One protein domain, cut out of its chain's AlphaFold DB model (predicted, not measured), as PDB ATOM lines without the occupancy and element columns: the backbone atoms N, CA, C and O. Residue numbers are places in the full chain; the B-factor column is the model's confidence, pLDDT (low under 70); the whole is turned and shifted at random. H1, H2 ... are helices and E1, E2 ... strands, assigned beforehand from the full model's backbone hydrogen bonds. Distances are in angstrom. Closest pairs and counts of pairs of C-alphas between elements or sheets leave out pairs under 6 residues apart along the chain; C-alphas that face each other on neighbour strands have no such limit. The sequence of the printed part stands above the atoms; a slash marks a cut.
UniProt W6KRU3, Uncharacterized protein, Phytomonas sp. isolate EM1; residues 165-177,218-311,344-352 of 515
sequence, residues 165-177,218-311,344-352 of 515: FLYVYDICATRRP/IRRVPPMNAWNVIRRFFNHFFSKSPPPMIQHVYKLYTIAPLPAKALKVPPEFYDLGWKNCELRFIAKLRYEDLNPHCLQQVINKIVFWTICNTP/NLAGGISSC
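This is residues 165 to 177, 218 to 311 and 344 to 352 of the 515 residues of an uncharacterized protein of Phytomonas sp. isolate EM1 (UniProt W6KRU3). A strongly twisted sheet of four strands curls round one helix, H1, and a second helix, H2, packs on its edge strand E2. The printed part has 116 residues with E1, H1, E2, E3, E4, H2 in chain order, class mixed. The antiparallel sheet runs E2, E3, E1, E4. The whole is compact, with radius of gyration of the C-alphas 15.1 A and spans of 44 by 31 by 27 A.

E1, residues 165 to 175, 32.1 A long, begins at C-alpha 165 (1.071, -41.980, -13.212). H1 is 223 to 237, 20.4 A; E2 245 to 248; E3 251 to 254; E4 274 to 286, 33.4 A. H2, 292 to 308, 24.4 A, ends at C-alpha 308 (20.391, -48.014, -22.319).

Within hydrogen-bond range are N 170 and O 280 of E1 and E4, 2.8 A, N 169 and O 252 of E1 and E3, 2.9 A, and N 246 and O 253 of the hairpin E2 and E3, 2.9 A. H1 is on one face of the sheet, an arrangement of two layers, the sheet and a helix on one face of it; its closest C-alphas to E1 are those of Ala 226 and Ala 173, 6.1 A apart. H2 is on the sheet; its closest C-alphas to E2 are Val 298 and His 248, 6.7 A. H1 and H2 are apart. In both, every O i to N i+4 pair is within range.

Residues 178 to 217 and 312 to 343 are cut out, with C-alpha gaps of 6.7 A and 19.7 A. The link E3 to E4 is long. pLDDT is under 70 in 38 residues, among them 292 to 311 and 344 to 352.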
ATOM      1  N   PHE A 165       1.010 -43.439 -13.069       71.38
ATOM      2  CA  PHE A 165       1.071 -41.980 -13.212       71.38
ATOM      3  C   PHE A 165       2.445 -41.469 -13.656       71.38
ATOM      4  O   PHE A 165       3.476 -41.868 -13.120       71.38
ATOM      5  N   LEU A 166       2.437 -40.503 -14.573       82.38
ATOM      6  CA  LEU A 166       3.582 -39.677 -14.937       82.38
ATOM      7  C   LEU A 166       3.467 -38.297 -14.287       82.38
ATOM      8  O   LEU A 166       2.454 -37.606 -14.419       82.38
ATOM      9  N   TYR A 167       4.541 -37.863 -13.640       87.50
ATOM     10  CA  TYR A 167       4.710 -36.494 -13.169       87.50
ATOM     11  C   TYR A 167       5.338 -35.671 -14.295       87.50
ATOM     12  O   TYR A 167       6.359 -36.058 -14.868       87.50
ATOM     13  N   VAL A 168       4.697 -34.556 -14.647       92.62
ATOM     14  CA  VAL A 168       5.072 -33.725 -15.797       92.62
ATOM     15  C   VAL A 168       5.547 -32.354 -15.330       92.62
ATOM     16  O   VAL A 168       4.833 -31.660 -14.605       92.62
ATOM     17  N   TYR A 169       6.719 -31.939 -15.806       94.06
ATOM     18  CA  TYR A 169       7.349 -30.651 -15.506       94.06
ATOM     19  C   TYR A 169       7.636 -29.881 -16.808       94.06
ATOM     20  O   TYR A 169       8.029 -30.496 -17.799       94.06
ATOM     21  N   ASP A 170       7.458 -28.554 -16.834       94.44
ATOM     22  CA  ASP A 170       7.953 -27.682 -17.914       94.44
ATOM     23  C   ASP A 170       9.392 -27.251 -17.615       94.44
ATOM     24  O   ASP A 170       9.738 -26.928 -16.478       94.44
ATOM     25  N   ILE A 171      10.223 -27.232 -18.652       93.12
ATOM     26  CA  ILE A 171      11.627 -26.840 -18.602       93.12
ATOM     27  C   ILE A 171      11.712 -25.343 -18.906       93.12
ATOM     28  O   ILE A 171      11.705 -24.903 -20.067       93.12
ATOM     29  N   CYS A 172      11.808 -24.548 -17.848       91.94
ATOM     30  CA  CYS A 172      11.889 -23.094 -17.882       91.94
ATOM     31  C   CYS A 172      13.366 -22.657 -17.833       91.94
ATOM     32  O   CYS A 172      13.872 -22.156 -16.832       91.94
ATOM     33  N   ALA A 173      14.081 -22.878 -18.941       90.94
ATOM     34  CA  ALA A 173      15.488 -22.508 -19.094       90.94
ATOM     35  C   ALA A 173      15.658 -21.234 -19.940       90.94
ATOM     36  O   ALA A 173      15.126 -21.128 -21.050       90.94
ATOM     37  N   THR A 174      16.428 -20.272 -19.430       90.44
ATOM     38  CA  THR A 174      16.633 -18.948 -20.038       90.44
ATOM     39  C   THR A 174      18.105 -18.562 -20.088       90.44
ATOM     40  O   THR A 174      18.877 -18.850 -19.173       90.44
ATOM     41  N   ARG A 175      18.492 -17.860 -21.155       87.44
ATOM     42  CA  ARG A 175      19.829 -17.291 -21.330       87.44
ATOM     43  C   ARG A 175      19.770 -15.807 -21.638       87.44
ATOM     44  O   ARG A 175      18.863 -15.342 -22.331       87.44
ATOM     45  N   ARG A 176      20.777 -15.081 -21.158       81.94
ATOM     46  CA  ARG A 176      21.106 -13.771 -21.712       81.94
ATOM     47  C   ARG A 176      21.621 -14.004 -23.142       81.94
ATOM     48  O   ARG A 176      22.273 -15.023 -23.398       81.94
ATOM     49  N   PRO A 177      21.319 -13.118 -24.098       67.88
ATOM     50  CA  PRO A 177      22.046 -13.126 -25.350       67.88
ATOM     51  C   PRO A 177      23.499 -12.795 -25.000       67.88
ATOM     52  O   PRO A 177      23.749 -11.977 -24.112       67.88
ATOM     53  N   ILE A 218      16.036 -11.577 -22.815       71.69
ATOM     54  CA  ILE A 218      16.107 -12.942 -22.272       71.69
ATOM     55  C   ILE A 218      15.521 -13.942 -23.282       71.69
ATOM     56  O   ILE A 218      14.319 -13.953 -23.539       71.69
ATOM     57  N   ARG A 219      16.352 -14.850 -23.807       83.19
ATOM     58  CA  ARG A 219      15.926 -15.886 -24.765       83.19
ATOM     59  C   ARG A 219      15.750 -17.244 -24.087       83.19
ATOM     60  O   ARG A 219      16.580 -17.647 -23.269       83.19
ATOM     61  N   ARG A 220      14.713 -18.002 -24.474       86.56
ATOM     62  CA  ARG A 220      14.546 -19.408 -24.049       86.56
ATOM     63  C   ARG A 220      15.700 -20.257 -24.599       86.56
ATOM     64  O   ARG A 220      16.138 -20.080 -25.739       86.56
ATOM     65  N   VAL A 221      16.217 -21.159 -23.775       86.56
ATOM     66  CA  VAL A 221      17.292 -22.094 -24.138       86.56
ATOM     67  C   VAL A 221      16.709 -23.264 -24.946       86.56
ATOM     68  O   VAL A 221      15.627 -23.731 -24.596       86.56
ATOM     69  N   PRO A 222      17.388 -23.783 -25.991       87.25
ATOM     70  CA  PRO A 222      16.932 -24.971 -26.717       87.25
ATOM     71  C   PRO A 222      16.737 -26.194 -25.800       87.25
ATOM     72  O   PRO A 222      17.560 -26.430 -24.911       87.25
ATOM     73  N   PRO A 223      15.711 -27.031 -26.037       81.62
ATOM     74  CA  PRO A 223      15.282 -28.044 -25.072       81.62
ATOM     75  C   PRO A 223      16.326 -29.140 -24.824       81.62
ATOM     76  O   PRO A 223      16.434 -29.635 -23.708       81.62
ATOM     77  N   MET A 224      17.125 -29.496 -25.837       83.56
ATOM     78  CA  MET A 224      18.211 -30.477 -25.692       83.56
ATOM     79  C   MET A 224      19.354 -29.956 -24.810       83.56
ATOM     80  O   MET A 224      19.907 -30.714 -24.021       83.56
ATOM     81  N   ASN A 225      19.684 -28.665 -24.899       86.94
ATOM     82  CA  ASN A 225      20.748 -28.070 -24.090       86.94
ATOM     83  C   ASN A 225      20.296 -27.982 -22.628       86.94
ATOM     84  O   ASN A 225      21.007 -28.439 -21.736       86.94
ATOM     85  N   ALA A 226      19.070 -27.489 -22.405       89.00
ATOM     86  CA  ALA A 226      18.427 -27.488 -21.092       89.00
ATOM     87  C   ALA A 226      18.414 -28.895 -20.475       89.00
ATOM     88  O   ALA A 226      18.833 -29.073 -19.334       89.00
ATOM     89  N   TRP A 227      18.036 -29.910 -21.258       90.38
ATOM     90  CA  TRP A 227      18.051 -31.304 -20.819       90.38
ATOM     91  C   TRP A 227      19.444 -31.816 -20.426       90.38
ATOM     92  O   TRP A 227      19.570 -32.492 -19.411       90.38
ATOM     93  N   ASN A 228      20.498 -31.466 -21.165       86.88
ATOM     94  CA  ASN A 228      21.865 -31.887 -20.834       86.88
ATOM     95  C   ASN A 228      22.377 -31.266 -19.521       86.88
ATOM     96  O   ASN A 228      23.089 -31.930 -18.768       86.88
ATOM     97  N   VAL A 229      22.019 -30.010 -19.225       88.25
ATOM     98  CA  VAL A 229      22.274 -29.378 -17.913       88.25
ATOM     99  C   VAL A 229      21.488 -30.089 -16.811       88.25
ATOM    100  O   VAL A 229      22.072 -30.524 -15.823       88.25
ATOM    101  N   ILE A 230      20.183 -30.282 -17.013       90.06
ATOM    102  CA  ILE A 230      19.284 -30.929 -16.048       90.06
ATOM    103  C   ILE A 230      19.739 -32.362 -15.725       90.06
ATOM    104  O   ILE A 230      19.801 -32.735 -14.558       90.06
ATOM    105  N   ARG A 231      20.123 -33.151 -16.734       87.75
ATOM    106  CA  ARG A 231      20.646 -34.514 -16.560       87.75
ATOM    107  C   ARG A 231      21.971 -34.533 -15.791       87.75
ATOM    108  O   ARG A 231      22.129 -35.371 -14.913       87.75
ATOM    109  N   ARG A 232      22.909 -33.620 -16.091       85.81
ATOM    110  CA  ARG A 232      24.167 -33.487 -15.325       85.81
ATOM    111  C   ARG A 232      23.889 -33.175 -13.855       85.81
ATOM    112  O   ARG A 232      24.455 -33.828 -12.988       85.81
ATOM    113  N   PHE A 233      22.990 -32.227 -13.596       89.31
ATOM    114  CA  PHE A 233      22.574 -31.877 -12.242       89.31
ATOM    115  C   PHE A 233      21.929 -33.062 -11.512       89.31
ATOM    116  O   PHE A 233      22.358 -33.384 -10.411       89.31
ATOM    117  N   PHE A 234      20.961 -33.762 -12.112       87.38
ATOM    118  CA  PHE A 234      20.305 -34.895 -11.447       87.38
ATOM    119  C   PHE A 234      21.239 -36.074 -11.173       87.38
ATOM    120  O   PHE A 234      21.147 -36.662 -10.099       87.38
ATOM    121  N   ASN A 235      22.170 -36.368 -12.085       84.00
ATOM    122  CA  ASN A 235      23.209 -37.378 -11.871       84.00
ATOM    123  C   ASN A 235      24.170 -37.033 -10.714       84.00
ATOM    124  O   ASN A 235      24.870 -37.918 -10.240       84.00
ATOM    125  N   HIS A 236      24.241 -35.765 -10.295       84.31
ATOM    126  CA  HIS A 236      25.040 -35.321  -9.149       84.31
ATOM    127  C   HIS A 236      24.192 -35.152  -7.876       84.31
ATOM    128  O   HIS A 236      24.647 -35.447  -6.777       84.31
ATOM    129  N   PHE A 237      22.950 -34.677  -8.015       82.69
ATOM    130  CA  PHE A 237      22.029 -34.419  -6.909       82.69
ATOM    131  C   PHE A 237      21.520 -35.709  -6.254       82.69
ATOM    132  O   PHE A 237      21.351 -35.760  -5.035       82.69
ATOM    133  N   PHE A 238      21.244 -36.742  -7.051       78.19
ATOM    134  CA  PHE A 238      20.848 -38.044  -6.533       78.19
ATOM    135  C   PHE A 238      22.094 -38.915  -6.319       78.19
ATOM    136  O   PHE A 238      22.778 -39.284  -7.269       78.19
ATOM    137  N   SER A 239      22.380 -39.246  -5.056       66.12
ATOM    138  CA  SER A 239      23.486 -40.136  -4.661       66.12
ATOM    139  C   SER A 239      23.214 -41.618  -4.953       66.12
ATOM    140  O   SER A 239      24.148 -42.403  -5.091       66.12
ATOM    141  N   LYS A 240      21.935 -41.998  -5.064       62.84
ATOM    142  CA  LYS A 240      21.472 -43.232  -5.717       62.84
ATOM    143  C   LYS A 240      21.017 -42.898  -7.142       62.84
ATOM    144  O   LYS A 240      20.789 -41.732  -7.444       62.84
ATOM    145  N   SER A 241      20.842 -43.900  -8.006       64.69
ATOM    146  CA  SER A 241      20.365 -43.681  -9.383       64.69
ATOM    147  C   SER A 241      19.094 -42.805  -9.416       64.69
ATOM    148  O   SER A 241      18.168 -43.078  -8.644       64.69
ATOM    149  N   PRO A 242      19.023 -41.752 -10.258       69.31
ATOM    150  CA  PRO A 242      17.841 -40.900 -10.351       69.31
ATOM    151  C   PRO A 242      16.603 -41.713 -10.768       69.31
ATOM    152  O   PRO A 242      16.733 -42.677 -11.529       69.31
ATOM    153  N   PRO A 243      15.385 -41.315 -10.341       69.19
ATOM    154  CA  PRO A 243      14.163 -41.950 -10.832       69.19
ATOM    155  C   PRO A 243      14.119 -41.833 -12.363       69.19
ATOM    156  O   PRO A 243      14.545 -40.805 -12.875       69.19
ATOM    157  N   PRO A 244      13.603 -42.809 -13.124       73.50
ATOM    158  CA  PRO A 244      13.574 -42.743 -14.582       73.50
ATOM    159  C   PRO A 244      12.968 -41.438 -15.130       73.50
ATOM    160  O   PRO A 244      11.838 -41.064 -14.796       73.50
ATOM    161  N   MET A 245      13.735 -40.743 -15.980       85.00
ATOM    162  CA  MET A 245      13.437 -39.387 -16.463       85.00
ATOM    163  C   MET A 245      13.525 -39.285 -17.983       85.00
ATOM    164  O   MET A 245      14.528 -39.681 -18.585       85.00
ATOM    165  N   ILE A 246      12.521 -38.676 -18.613       84.88
ATOM    166  CA  ILE A 246      12.461 -38.513 -20.069       84.88
ATOM    167  C   ILE A 246      12.046 -37.101 -20.448       84.88
ATOM    168  O   ILE A 246      10.967 -36.630 -20.102       84.88
ATOM    169  N   GLN A 247      12.871 -36.450 -21.261       89.94
ATOM    170  CA  GLN A 247      12.515 -35.199 -21.914       89.94
ATOM    171  C   GLN A 247      11.736 -35.452 -23.218       89.94
ATOM    172  O   GLN A 247      12.109 -36.301 -24.028       89.94
ATOM    173  N   HIS A 248      10.705 -34.654 -23.488       85.31
ATOM    174  CA  HIS A 248      10.077 -34.503 -24.802       85.31
ATOM    175  C   HIS A 248       9.684 -33.030 -25.018       85.31
ATOM    176  O   HIS A 248       8.877 -32.458 -24.289       85.31
ATOM    177  N   VAL A 249      10.291 -32.399 -26.032       87.69
ATOM    178  CA  VAL A 249      10.236 -30.943 -26.272       87.69
ATOM    179  C   VAL A 249      10.659 -30.182 -25.003       87.69
ATOM    180  O   VAL A 249      11.751 -30.440 -24.502       87.69
ATOM    181  N   TYR A 250       9.848 -29.275 -24.464       89.94
ATOM    182  CA  TYR A 250      10.143 -28.574 -23.211       89.94
ATOM    183  C   TYR A 250       9.585 -29.284 -21.976       89.94
ATOM    184  O   TYR A 250       9.714 -28.761 -20.883       89.94
ATOM    185  N   LYS A 251       8.990 -30.472 -22.118       93.25
ATOM    186  CA  LYS A 251       8.441 -31.222 -20.988       93.25
ATOM    187  C   LYS A 251       9.385 -32.324 -20.530       93.25
ATOM    188  O   LYS A 251      10.071 -32.951 -21.338       93.25
ATOM    189  N   LEU A 252       9.375 -32.561 -19.230       92.25
ATOM    190  CA  LEU A 252      10.077 -33.627 -18.536       92.25
ATOM    191  C   LEU A 252       9.040 -34.531 -17.867       92.25
ATOM    192  O   LEU A 252       8.144 -34.036 -17.187       92.25
ATOM    193  N   TYR A 253       9.170 -35.834 -18.082       90.31
ATOM    194  CA  TYR A 253       8.282 -36.880 -17.587       90.31
ATOM    195  C   TYR A 253       9.067 -37.793 -16.646       90.31
ATOM    196  O   TYR A 253      10.146 -38.265 -17.019       90.31
ATOM    197  N   THR A 254       8.538 -38.040 -15.450       87.06
ATOM    198  CA  THR A 254       9.136 -38.924 -14.437       87.06
ATOM    199  C   THR A 254       8.079 -39.834 -13.817       87.06
ATOM    200  O   THR A 254       6.903 -39.469 -13.757       87.06
ATOM    201  N   ILE A 255       8.481 -41.014 -13.336       77.88
ATOM    202  CA  ILE A 255       7.570 -41.940 -12.629       77.88
ATOM    203  C   ILE A 255       7.383 -41.599 -11.144       77.88
ATOM    204  O   ILE A 255       6.389 -41.981 -10.534       77.88
ATOM    205  N   ALA A 256       8.307 -40.824 -10.574       78.25
ATOM    206  CA  ALA A 256       8.261 -40.342  -9.198       78.25
ATOM    207  C   ALA A 256       8.238 -38.802  -9.157       78.25
ATOM    208  O   ALA A 256       8.794 -38.163 -10.062       78.25
ATOM    209  N   PRO A 257       7.635 -38.189  -8.121       82.94
ATOM    210  CA  PRO A 257       7.711 -36.750  -7.923       82.94
ATOM    211  C   PRO A 257       9.151 -36.333  -7.599       82.94
ATOM    212  O   PRO A 257       9.816 -36.922  -6.748       82.94
ATOM    213  N   LEU A 258       9.632 -35.289  -8.269       84.75
ATOM    214  CA  LEU A 258      10.951 -34.713  -8.022       84.75
ATOM    215  C   LEU A 258      10.945 -33.875  -6.729       84.75
ATOM    216  O   LEU A 258      10.004 -33.103  -6.511       84.75
ATOM    217  N   PRO A 259      11.982 -33.976  -5.873       84.69
ATOM    218  CA  PRO A 259      12.049 -33.213  -4.632       84.69
ATOM    219  C   PRO A 259      12.176 -31.714  -4.923       84.69
ATOM    220  O   PRO A 259      12.914 -31.313  -5.822       84.69
ATOM    221  N   ALA A 260      11.521 -30.870  -4.119       84.94
ATOM    222  CA  ALA A 260      11.460 -29.418  -4.340       84.94
ATOM    223  C   ALA A 260      12.844 -28.756  -4.513       84.94
ATOM    224  O   ALA A 260      13.013 -27.881  -5.360       84.94
ATOM    225  N   LYS A 261      13.857 -29.233  -3.773       82.56
ATOM    226  CA  LYS A 261      15.256 -28.770  -3.869       82.56
ATOM    227  C   LYS A 261      15.893 -29.002  -5.246       82.56
ATOM    228  O   LYS A 261      16.817 -28.283  -5.598       82.56
ATOM    229  N   ALA A 262      15.400 -29.970  -6.016       84.12
ATOM    230  CA  ALA A 262      15.902 -30.305  -7.345       84.12
ATOM    231  C   ALA A 262      15.043 -29.733  -8.489       84.12
ATOM    232  O   ALA A 262      15.323 -29.978  -9.661       84.12
ATOM    233  N   LEU A 263      14.006 -28.946  -8.171       88.75
ATOM    234  CA  LEU A 263      13.229 -28.220  -9.178       88.75
ATOM    235  C   LEU A 263      13.958 -26.976  -9.701       88.75
ATOM    236  O   LEU A 263      13.615 -26.476 -10.765       88.75
ATOM    237  N   LYS A 264      14.973 -26.477  -8.991       91.69
ATOM    238  CA  LYS A 264      15.810 -25.364  -9.446       91.69
ATOM    239  C   LYS A 264      17.246 -25.846  -9.584       91.69
ATOM    240  O   LYS A 264      17.851 -26.263  -8.602       91.69
ATOM    241  N   VAL A 265      17.784 -25.786 -10.798       90.12
ATOM    242  CA  VAL A 265      19.169 -26.184 -11.053       90.12
ATOM    243  C   VAL A 265      20.101 -25.093 -10.498       90.12
ATOM    244  O   VAL A 265      19.880 -23.915 -10.814       90.12
ATOM    245  N   PRO A 266      21.129 -25.431  -9.692       89.62
ATOM    246  CA  PRO A 266      22.110 -24.467  -9.204       89.62
ATOM    247  C   PRO A 266      22.913 -23.830 -10.350       89.62
ATOM    248  O   PRO A 266      23.163 -24.495 -11.362       89.62
ATOM    249  N   PRO A 267      23.363 -22.569 -10.203       87.38
ATOM    250  CA  PRO A 267      24.094 -21.858 -11.253       87.38
ATOM    251  C   PRO A 267      25.437 -22.507 -11.618       87.38
ATOM    252  O   PRO A 267      25.917 -22.318 -12.729       87.38
ATOM    253  N   GLU A 268      26.006 -23.324 -10.731       88.12
ATOM    254  CA  GLU A 268      27.215 -24.132 -10.964       88.12
ATOM    255  C   GLU A 268      27.089 -25.099 -12.156       88.12
ATOM    256  O   GLU A 268      28.082 -25.426 -12.800       88.12
ATOM    257  N   PHE A 269      25.867 -25.531 -12.490       86.81
ATOM    258  CA  PHE A 269      25.596 -26.437 -13.613       86.81
ATOM    259  C   PHE A 269      25.219 -25.699 -14.907       86.81
ATOM    260  O   PHE A 269      24.929 -26.346 -15.917       86.81
ATOM    261  N   TYR A 270      25.157 -24.364 -14.893       87.50
ATOM    262  CA  TYR A 270      24.731 -23.572 -16.047       87.50
ATOM    263  C   TYR A 270      25.827 -23.510 -17.115       87.50
ATOM    264  O   TYR A 270      26.990 -23.244 -16.822       87.50
ATOM    265  N   ASP A 271      25.444 -23.674 -18.384       82.88
ATOM    266  CA  ASP A 271      26.347 -23.337 -19.487       82.88
ATOM    267  C   ASP A 271      26.485 -21.801 -19.609       82.88
ATOM    268  O   ASP A 271      25.617 -21.029 -19.183       82.88
ATOM    269  N   LEU A 272      27.574 -21.341 -20.236       79.38
ATOM    270  CA  LEU A 272      27.907 -19.916 -20.355       79.38
ATOM    271  C   LEU A 272      26.739 -19.059 -20.890       79.38
ATOM    272  O   LEU A 272      26.124 -19.353 -21.919       79.38
ATOM    273  N   GLY A 273      26.461 -17.957 -20.186       80.56
ATOM    274  CA  GLY A 273      25.427 -16.977 -20.534       80.56
ATOM    275  C   GLY A 273      24.001 -17.318 -20.077       80.56
ATOM    276  O   GLY A 273      23.076 -16.555 -20.365       80.56
ATOM    277  N   TRP A 274      23.772 -18.429 -19.370       88.50
ATOM    278  CA  TRP A 274      22.437 -18.756 -18.854       88.50
ATOM    279  C   TRP A 274      22.072 -17.902 -17.629       88.50
ATOM    280  O   TRP A 274      22.941 -17.477 -16.870       88.50
ATOM    281  N   LYS A 275      20.775 -17.612 -17.454       86.94
ATOM    282  CA  LYS A 275      20.240 -16.793 -16.346       86.94
ATOM    283  C   LYS A 275      19.475 -17.633 -15.322       86.94
ATOM    284  O   LYS A 275      19.590 -17.370 -14.132       86.94
ATOM    285  N   ASN A 276      18.679 -18.599 -15.779       90.12
ATOM    286  CA  ASN A 276      17.901 -19.488 -14.916       90.12
ATOM    287  C   ASN A 276      17.646 -20.826 -15.623       90.12
ATOM    288  O   ASN A 276      17.488 -20.857 -16.847       90.12
ATOM    289  N   CYS A 277      17.550 -21.906 -14.853       91.69
ATOM    290  CA  CYS A 277      17.091 -23.212 -15.312       91.69
ATOM    291  C   CYS A 277      16.268 -23.869 -14.197       91.69
ATOM    292  O   CYS A 277      16.813 -24.316 -13.188       91.69
ATOM    293  N   GLU A 278      14.950 -23.900 -14.377       93.81
ATOM    294  CA  GLU A 278      14.010 -24.456 -13.401       93.81
ATOM    295  C   GLU A 278      12.985 -25.394 -14.058       93.81
ATOM    296  O   GLU A 278      12.715 -25.334 -15.261       93.81
ATOM    297  N   LEU A 279      12.439 -26.286 -13.238       92.31
ATOM    298  CA  LEU A 279      11.466 -27.314 -13.569       92.31
ATOM    299  C   LEU A 279      10.154 -26.983 -12.871       92.31
ATOM    300  O   LEU A 279       9.974 -27.234 -11.679       92.31
ATOM    301  N   ARG A 280       9.211 -26.426 -13.625       93.94
ATOM    302  CA  ARG A 280       7.891 -26.088 -13.097       93.94
ATOM    303  C   ARG A 280       6.987 -27.311 -13.172       93.94
ATOM    304  O   ARG A 280       6.665 -27.756 -14.269       93.94
ATOM    305  N   PHE A 281       6.540 -27.834 -12.032       93.50
ATOM    306  CA  PHE A 281       5.522 -28.888 -12.015       93.50
ATOM    307  C   PHE A 281       4.248 -28.416 -12.737       93.50
ATOM    308  O   PHE A 281       3.769 -27.306 -12.497       93.50
ATOM    309  N   ILE A 282       3.734 -29.251 -13.643       93.25
ATOM    310  CA  ILE A 282       2.507 -28.999 -14.408       93.25
ATOM    311  C   ILE A 282       1.363 -29.837 -13.839       93.25
ATOM    312  O   ILE A 282       0.320 -29.291 -13.495       93.25
ATOM    313  N   ALA A 283       1.537 -31.162 -13.800       89.69
ATOM    314  CA  ALA A 283       0.478 -32.110 -13.470       89.69
ATOM    315  C   ALA A 283       1.030 -33.507 -13.146       89.69
ATOM    316  O   ALA A 283       2.102 -33.894 -13.617       89.69
ATOM    317  N   LYS A 284       0.239 -34.281 -12.397       89.69
ATOM    318  CA  LYS A 284       0.311 -35.746 -12.310       89.69
ATOM    319  C   LYS A 284      -0.767 -36.284 -13.256       89.69
ATOM    320  O   LYS A 284      -1.935 -35.983 -13.044       89.69
ATOM    321  N   LEU A 285      -0.380 -37.007 -14.303       80.81
ATOM    322  CA  LEU A 285      -1.277 -37.509 -15.355       80.81
ATOM    323  C   LEU A 285      -1.198 -39.033 -15.437       80.81
ATOM    324  O   LEU A 285      -0.130 -39.597 -15.201       80.81
ATOM    325  N   ARG A 286      -2.282 -39.708 -15.820       72.25
ATOM    326  CA  ARG A 286      -2.211 -41.099 -16.285       72.25
ATOM    327  C   ARG A 286      -1.651 -41.126 -17.708       72.25
ATOM    328  O   ARG A 286      -1.685 -40.127 -18.428       72.25
ATOM    329  N   TYR A 287      -1.145 -42.279 -18.141       67.12
ATOM    330  CA  TYR A 287      -0.714 -42.459 -19.535       67.12
ATOM    331  C   TYR A 287      -1.864 -42.249 -20.535       67.12
ATOM    332  O   TYR A 287      -1.636 -41.739 -21.628       67.12
ATOM    333  N   GLU A 288      -3.088 -42.594 -20.137       65.12
ATOM    334  CA  GLU A 288      -4.328 -42.434 -20.909       65.12
ATOM    335  C   GLU A 288      -4.693 -40.959 -21.156       65.12
ATOM    336  O   GLU A 288      -5.210 -40.623 -22.220       65.12
ATOM    337  N   ASP A 289      -4.345 -40.061 -20.226       71.75
ATOM    338  CA  ASP A 289      -4.616 -38.617 -20.324       71.75
ATOM    339  C   ASP A 289      -3.665 -37.897 -21.303       71.75
ATOM    340  O   ASP A 289      -3.844 -36.718 -21.633       71.75
ATOM    341  N   LEU A 290      -2.600 -38.568 -21.758       69.06
ATOM    342  CA  LEU A 290      -1.651 -37.990 -22.701       69.06
ATOM    343  C   LEU A 290      -2.216 -38.002 -24.122       69.06
ATOM    344  O   LEU A 290      -2.651 -39.025 -24.641       69.06
ATOM    345  N   ASN A 291      -2.082 -36.865 -24.813       72.62
ATOM    346  CA  ASN A 291      -2.357 -36.775 -26.247       72.62
ATOM    347  C   ASN A 291      -1.663 -37.940 -26.998       72.62
ATOM    348  O   ASN A 291      -0.445 -38.074 -26.843       72.62
ATOM    349  N   PRO A 292      -2.363 -38.725 -27.845       55.56
ATOM    350  CA  PRO A 292      -1.820 -39.956 -28.434       55.56
ATOM    351  C   PRO A 292      -0.477 -39.797 -29.162       55.56
ATOM    352  O   PRO A 292       0.389 -40.667 -29.077       55.56
ATOM    353  N   HIS A 293      -0.254 -38.660 -29.829       57.81
ATOM    354  CA  HIS A 293       1.019 -38.362 -30.491       57.81
ATOM    355  C   HIS A 293       2.148 -38.080 -29.482       57.81
ATOM    356  O   HIS A 293       3.293 -38.479 -29.691       57.81
ATOM    357  N   CYS A 294       1.837 -37.413 -28.368       67.81
ATOM    358  CA  CYS A 294       2.789 -37.192 -27.279       67.81
ATOM    359  C   CYS A 294       3.099 -38.509 -26.550       67.81
ATOM    360  O   CYS A 294       4.270 -38.844 -26.381       67.81
ATOM    361  N   LEU A 295       2.063 -39.289 -26.223       68.06
ATOM    362  CA  LEU A 295       2.152 -40.619 -25.620       68.06
ATOM    363  C   LEU A 295       3.089 -41.533 -26.423       68.06
ATOM    364  O   LEU A 295       4.059 -42.050 -25.873       68.06
ATOM    365  N   GLN A 296       2.887 -41.647 -27.740       61.62
ATOM    366  CA  GLN A 296       3.749 -42.444 -28.619       61.62
ATOM    367  C   GLN A 296       5.224 -42.001 -28.566       61.62
ATOM    368  O   GLN A 296       6.127 -42.839 -28.526       61.62
ATOM    369  N   GLN A 297       5.498 -40.692 -28.560       67.25
ATOM    370  CA  GLN A 297       6.872 -40.185 -28.497       67.25
ATOM    371  C   GLN A 297       7.520 -40.369 -27.119       67.25
ATOM    372  O   GLN A 297       8.716 -40.658 -27.057       67.25
ATOM    373  N   VAL A 298       6.753 -40.243 -26.033       67.88
ATOM    374  CA  VAL A 298       7.222 -40.530 -24.669       67.88
ATOM    375  C   VAL A 298       7.521 -42.025 -24.523       67.88
ATOM    376  O   VAL A 298       8.632 -42.361 -24.125       67.88
ATOM    377  N   ILE A 299       6.626 -42.921 -24.957       65.31
ATOM    378  CA  ILE A 299       6.839 -44.383 -24.943       65.31
ATOM    379  C   ILE A 299       8.086 -44.779 -25.741       65.31
ATOM    380  O   ILE A 299       8.923 -45.528 -25.240       65.31
ATOM    381  N   ASN A 300       8.269 -44.252 -26.957       64.81
ATOM    382  CA  ASN A 300       9.472 -44.527 -27.754       64.81
ATOM    383  C   ASN A 300      10.764 -44.153 -27.000       64.81
ATOM    384  O   ASN A 300      11.771 -44.854 -27.108       64.81
ATOM    385  N   LYS A 301      10.737 -43.067 -26.215       69.44
ATOM    386  CA  LYS A 301      11.857 -42.672 -25.354       69.44
ATOM    387  C   LYS A 301      11.960 -43.508 -24.073       69.44
ATOM    388  O   LYS A 301      13.085 -43.740 -23.647       69.44
ATOM    389  N   ILE A 302      10.851 -44.003 -23.507       68.19
ATOM    390  CA  ILE A 302      10.839 -44.968 -22.385       68.19
ATOM    391  C   ILE A 302      11.577 -46.237 -22.787       68.19
ATOM    392  O   ILE A 302      12.499 -46.665 -22.096       68.19
ATOM    393  N   VAL A 303      11.209 -46.804 -23.935       59.59
ATOM    394  CA  VAL A 303      11.824 -48.017 -24.478       59.59
ATOM    395  C   VAL A 303      13.326 -47.810 -24.681       59.59
ATOM    396  O   VAL A 303      14.120 -48.589 -24.162       59.59
ATOM    397  N   PHE A 304      13.728 -46.725 -25.353       58.28
ATOM    398  CA  PHE A 304      15.146 -46.412 -25.562       58.28
ATOM    399  C   PHE A 304      15.910 -46.216 -24.241       58.28
ATOM    400  O   PHE A 304      16.976 -46.797 -24.057       58.28
ATOM    401  N   TRP A 305      15.356 -45.443 -23.299       66.19
ATOM    402  CA  TRP A 305      15.969 -45.215 -21.989       66.19
ATOM    403  C   TRP A 305      16.139 -46.521 -21.202       66.19
ATOM    404  O   TRP A 305      17.199 -46.741 -20.629       66.19
ATOM    405  N   THR A 306      15.139 -47.407 -21.222       59.25
ATOM    406  CA  THR A 306      15.179 -48.691 -20.500       59.25
ATOM    407  C   THR A 306      16.330 -49.566 -21.002       59.25
ATOM    408  O   THR A 306      17.122 -50.060 -20.204       59.25
ATOM    409  N   ILE A 307      16.464 -49.702 -22.326       54.19
ATOM    410  CA  ILE A 307      17.527 -50.500 -22.959       54.19
ATOM    411  C   ILE A 307      18.912 -49.955 -22.588       54.19
ATOM    412  O   ILE A 307      19.806 -50.727 -22.266       54.19
ATOM    413  N   CYS A 308      19.093 -48.632 -22.599       56.75
ATOM    414  CA  CYS A 308      20.391 -48.014 -22.319       56.75
ATOM    415  C   CYS A 308      20.798 -47.988 -20.835       56.75
ATOM    416  O   CYS A 308      21.947 -47.654 -20.565       56.75
ATOM    417  N   ASN A 309      19.892 -48.257 -19.886       55.00
ATOM    418  CA  ASN A 309      20.157 -48.100 -18.445       55.00
ATOM    419  C   ASN A 309      19.808 -49.349 -17.609       55.00
ATOM    420  O   ASN A 309      19.684 -49.250 -16.391       55.00
ATOM    421  N   THR A 310      19.627 -50.518 -18.232       52.38
ATOM    422  CA  THR A 310      19.433 -51.780 -17.495       52.38
ATOM    423  C   THR A 310      20.804 -52.414 -17.195       52.38
ATOM    424  O   THR A 310      21.496 -52.782 -18.145       52.38
ATOM    425  N   PRO A 311      21.218 -52.567 -15.918       45.59
ATOM    426  CA  PRO A 311      22.593 -52.945 -15.555       45.59
ATOM    427  C   PRO A 311      22.981 -54.374 -15.965       45.59
ATOM    428  O   PRO A 311      24.134 -54.611 -16.312       45.59
ATOM    429  N   ASN A 344      16.729 -53.051 -35.555       41.19
ATOM    430  CA  ASN A 344      17.564 -53.731 -34.569       41.19
ATOM    431  C   ASN A 344      17.937 -55.125 -35.105       41.19
ATOM    432  O   ASN A 344      17.056 -55.875 -35.526       41.19
ATOM    433  N   LEU A 345      19.232 -55.451 -35.092       35.03
ATOM    434  CA  LEU A 345      19.760 -56.787 -35.359       35.03
ATOM    435  C   LEU A 345      20.347 -57.348 -34.056       35.03
ATOM    436  O   LEU A 345      21.084 -56.644 -33.374       35.03
ATOM    437  N   ALA A 346      20.023 -58.614 -33.765       41.00
ATOM    438  CA  ALA A 346      20.269 -59.308 -32.492       41.00
ATOM    439  C   ALA A 346      19.561 -58.653 -31.283       41.00
ATOM    440  O   ALA A 346      20.177 -58.040 -30.417       41.00
ATOM    441  N   GLY A 347      18.232 -58.799 -31.229       45.78
ATOM    442  CA  GLY A 347      17.393 -58.218 -30.180       45.78
ATOM    443  C   GLY A 347      15.929 -58.691 -30.257       45.78
ATOM    444  O   GLY A 347      15.682 -59.888 -30.276       45.78
ATOM    445  N   GLY A 348      14.925 -57.811 -30.327       42.78
ATOM    446  CA  GLY A 348      15.073 -56.388 -30.638       42.78
ATOM    447  C   GLY A 348      13.785 -55.558 -30.667       42.78
ATOM    448  O   GLY A 348      12.801 -55.858 -29.994       42.78
ATOM    449  N   ILE A 349      13.849 -54.452 -31.418       39.91
ATOM    450  CA  ILE A 349      12.938 -53.294 -31.387       39.91
ATOM    451  C   ILE A 349      12.817 -52.688 -32.800       39.91
ATOM    452  O   ILE A 349      13.828 -52.546 -33.486       39.91
ATOM    453  N   SER A 350      11.637 -52.204 -33.203       37.22
ATOM    454  CA  SER A 350      11.507 -51.155 -34.238       37.22
ATOM    455  C   SER A 350      10.277 -50.265 -33.982       37.22
ATOM    456  O   SER A 350       9.425 -50.632 -33.176       37.22
ATOM    457  N   SER A 351      10.178 -49.090 -34.625       36.38
ATOM    458  CA  SER A 351       9.102 -48.096 -34.418       36.38
ATOM    459  C   SER A 351       8.683 -47.369 -35.714       36.38
ATOM    460  O   SER A 351       9.306 -47.549 -36.758       36.38
ATOM    461  N   CYS A 352       7.601 -46.578 -35.650       32.53
ATOM    462  CA  CYS A 352       6.672 -46.225 -36.752       32.53
ATOM    463  C   CYS A 352       5.777 -47.396 -37.220       32.53
ATOM    464  O   CYS A 352       5.504 -47.560 -38.406       32.53
TER     465      CYS A 352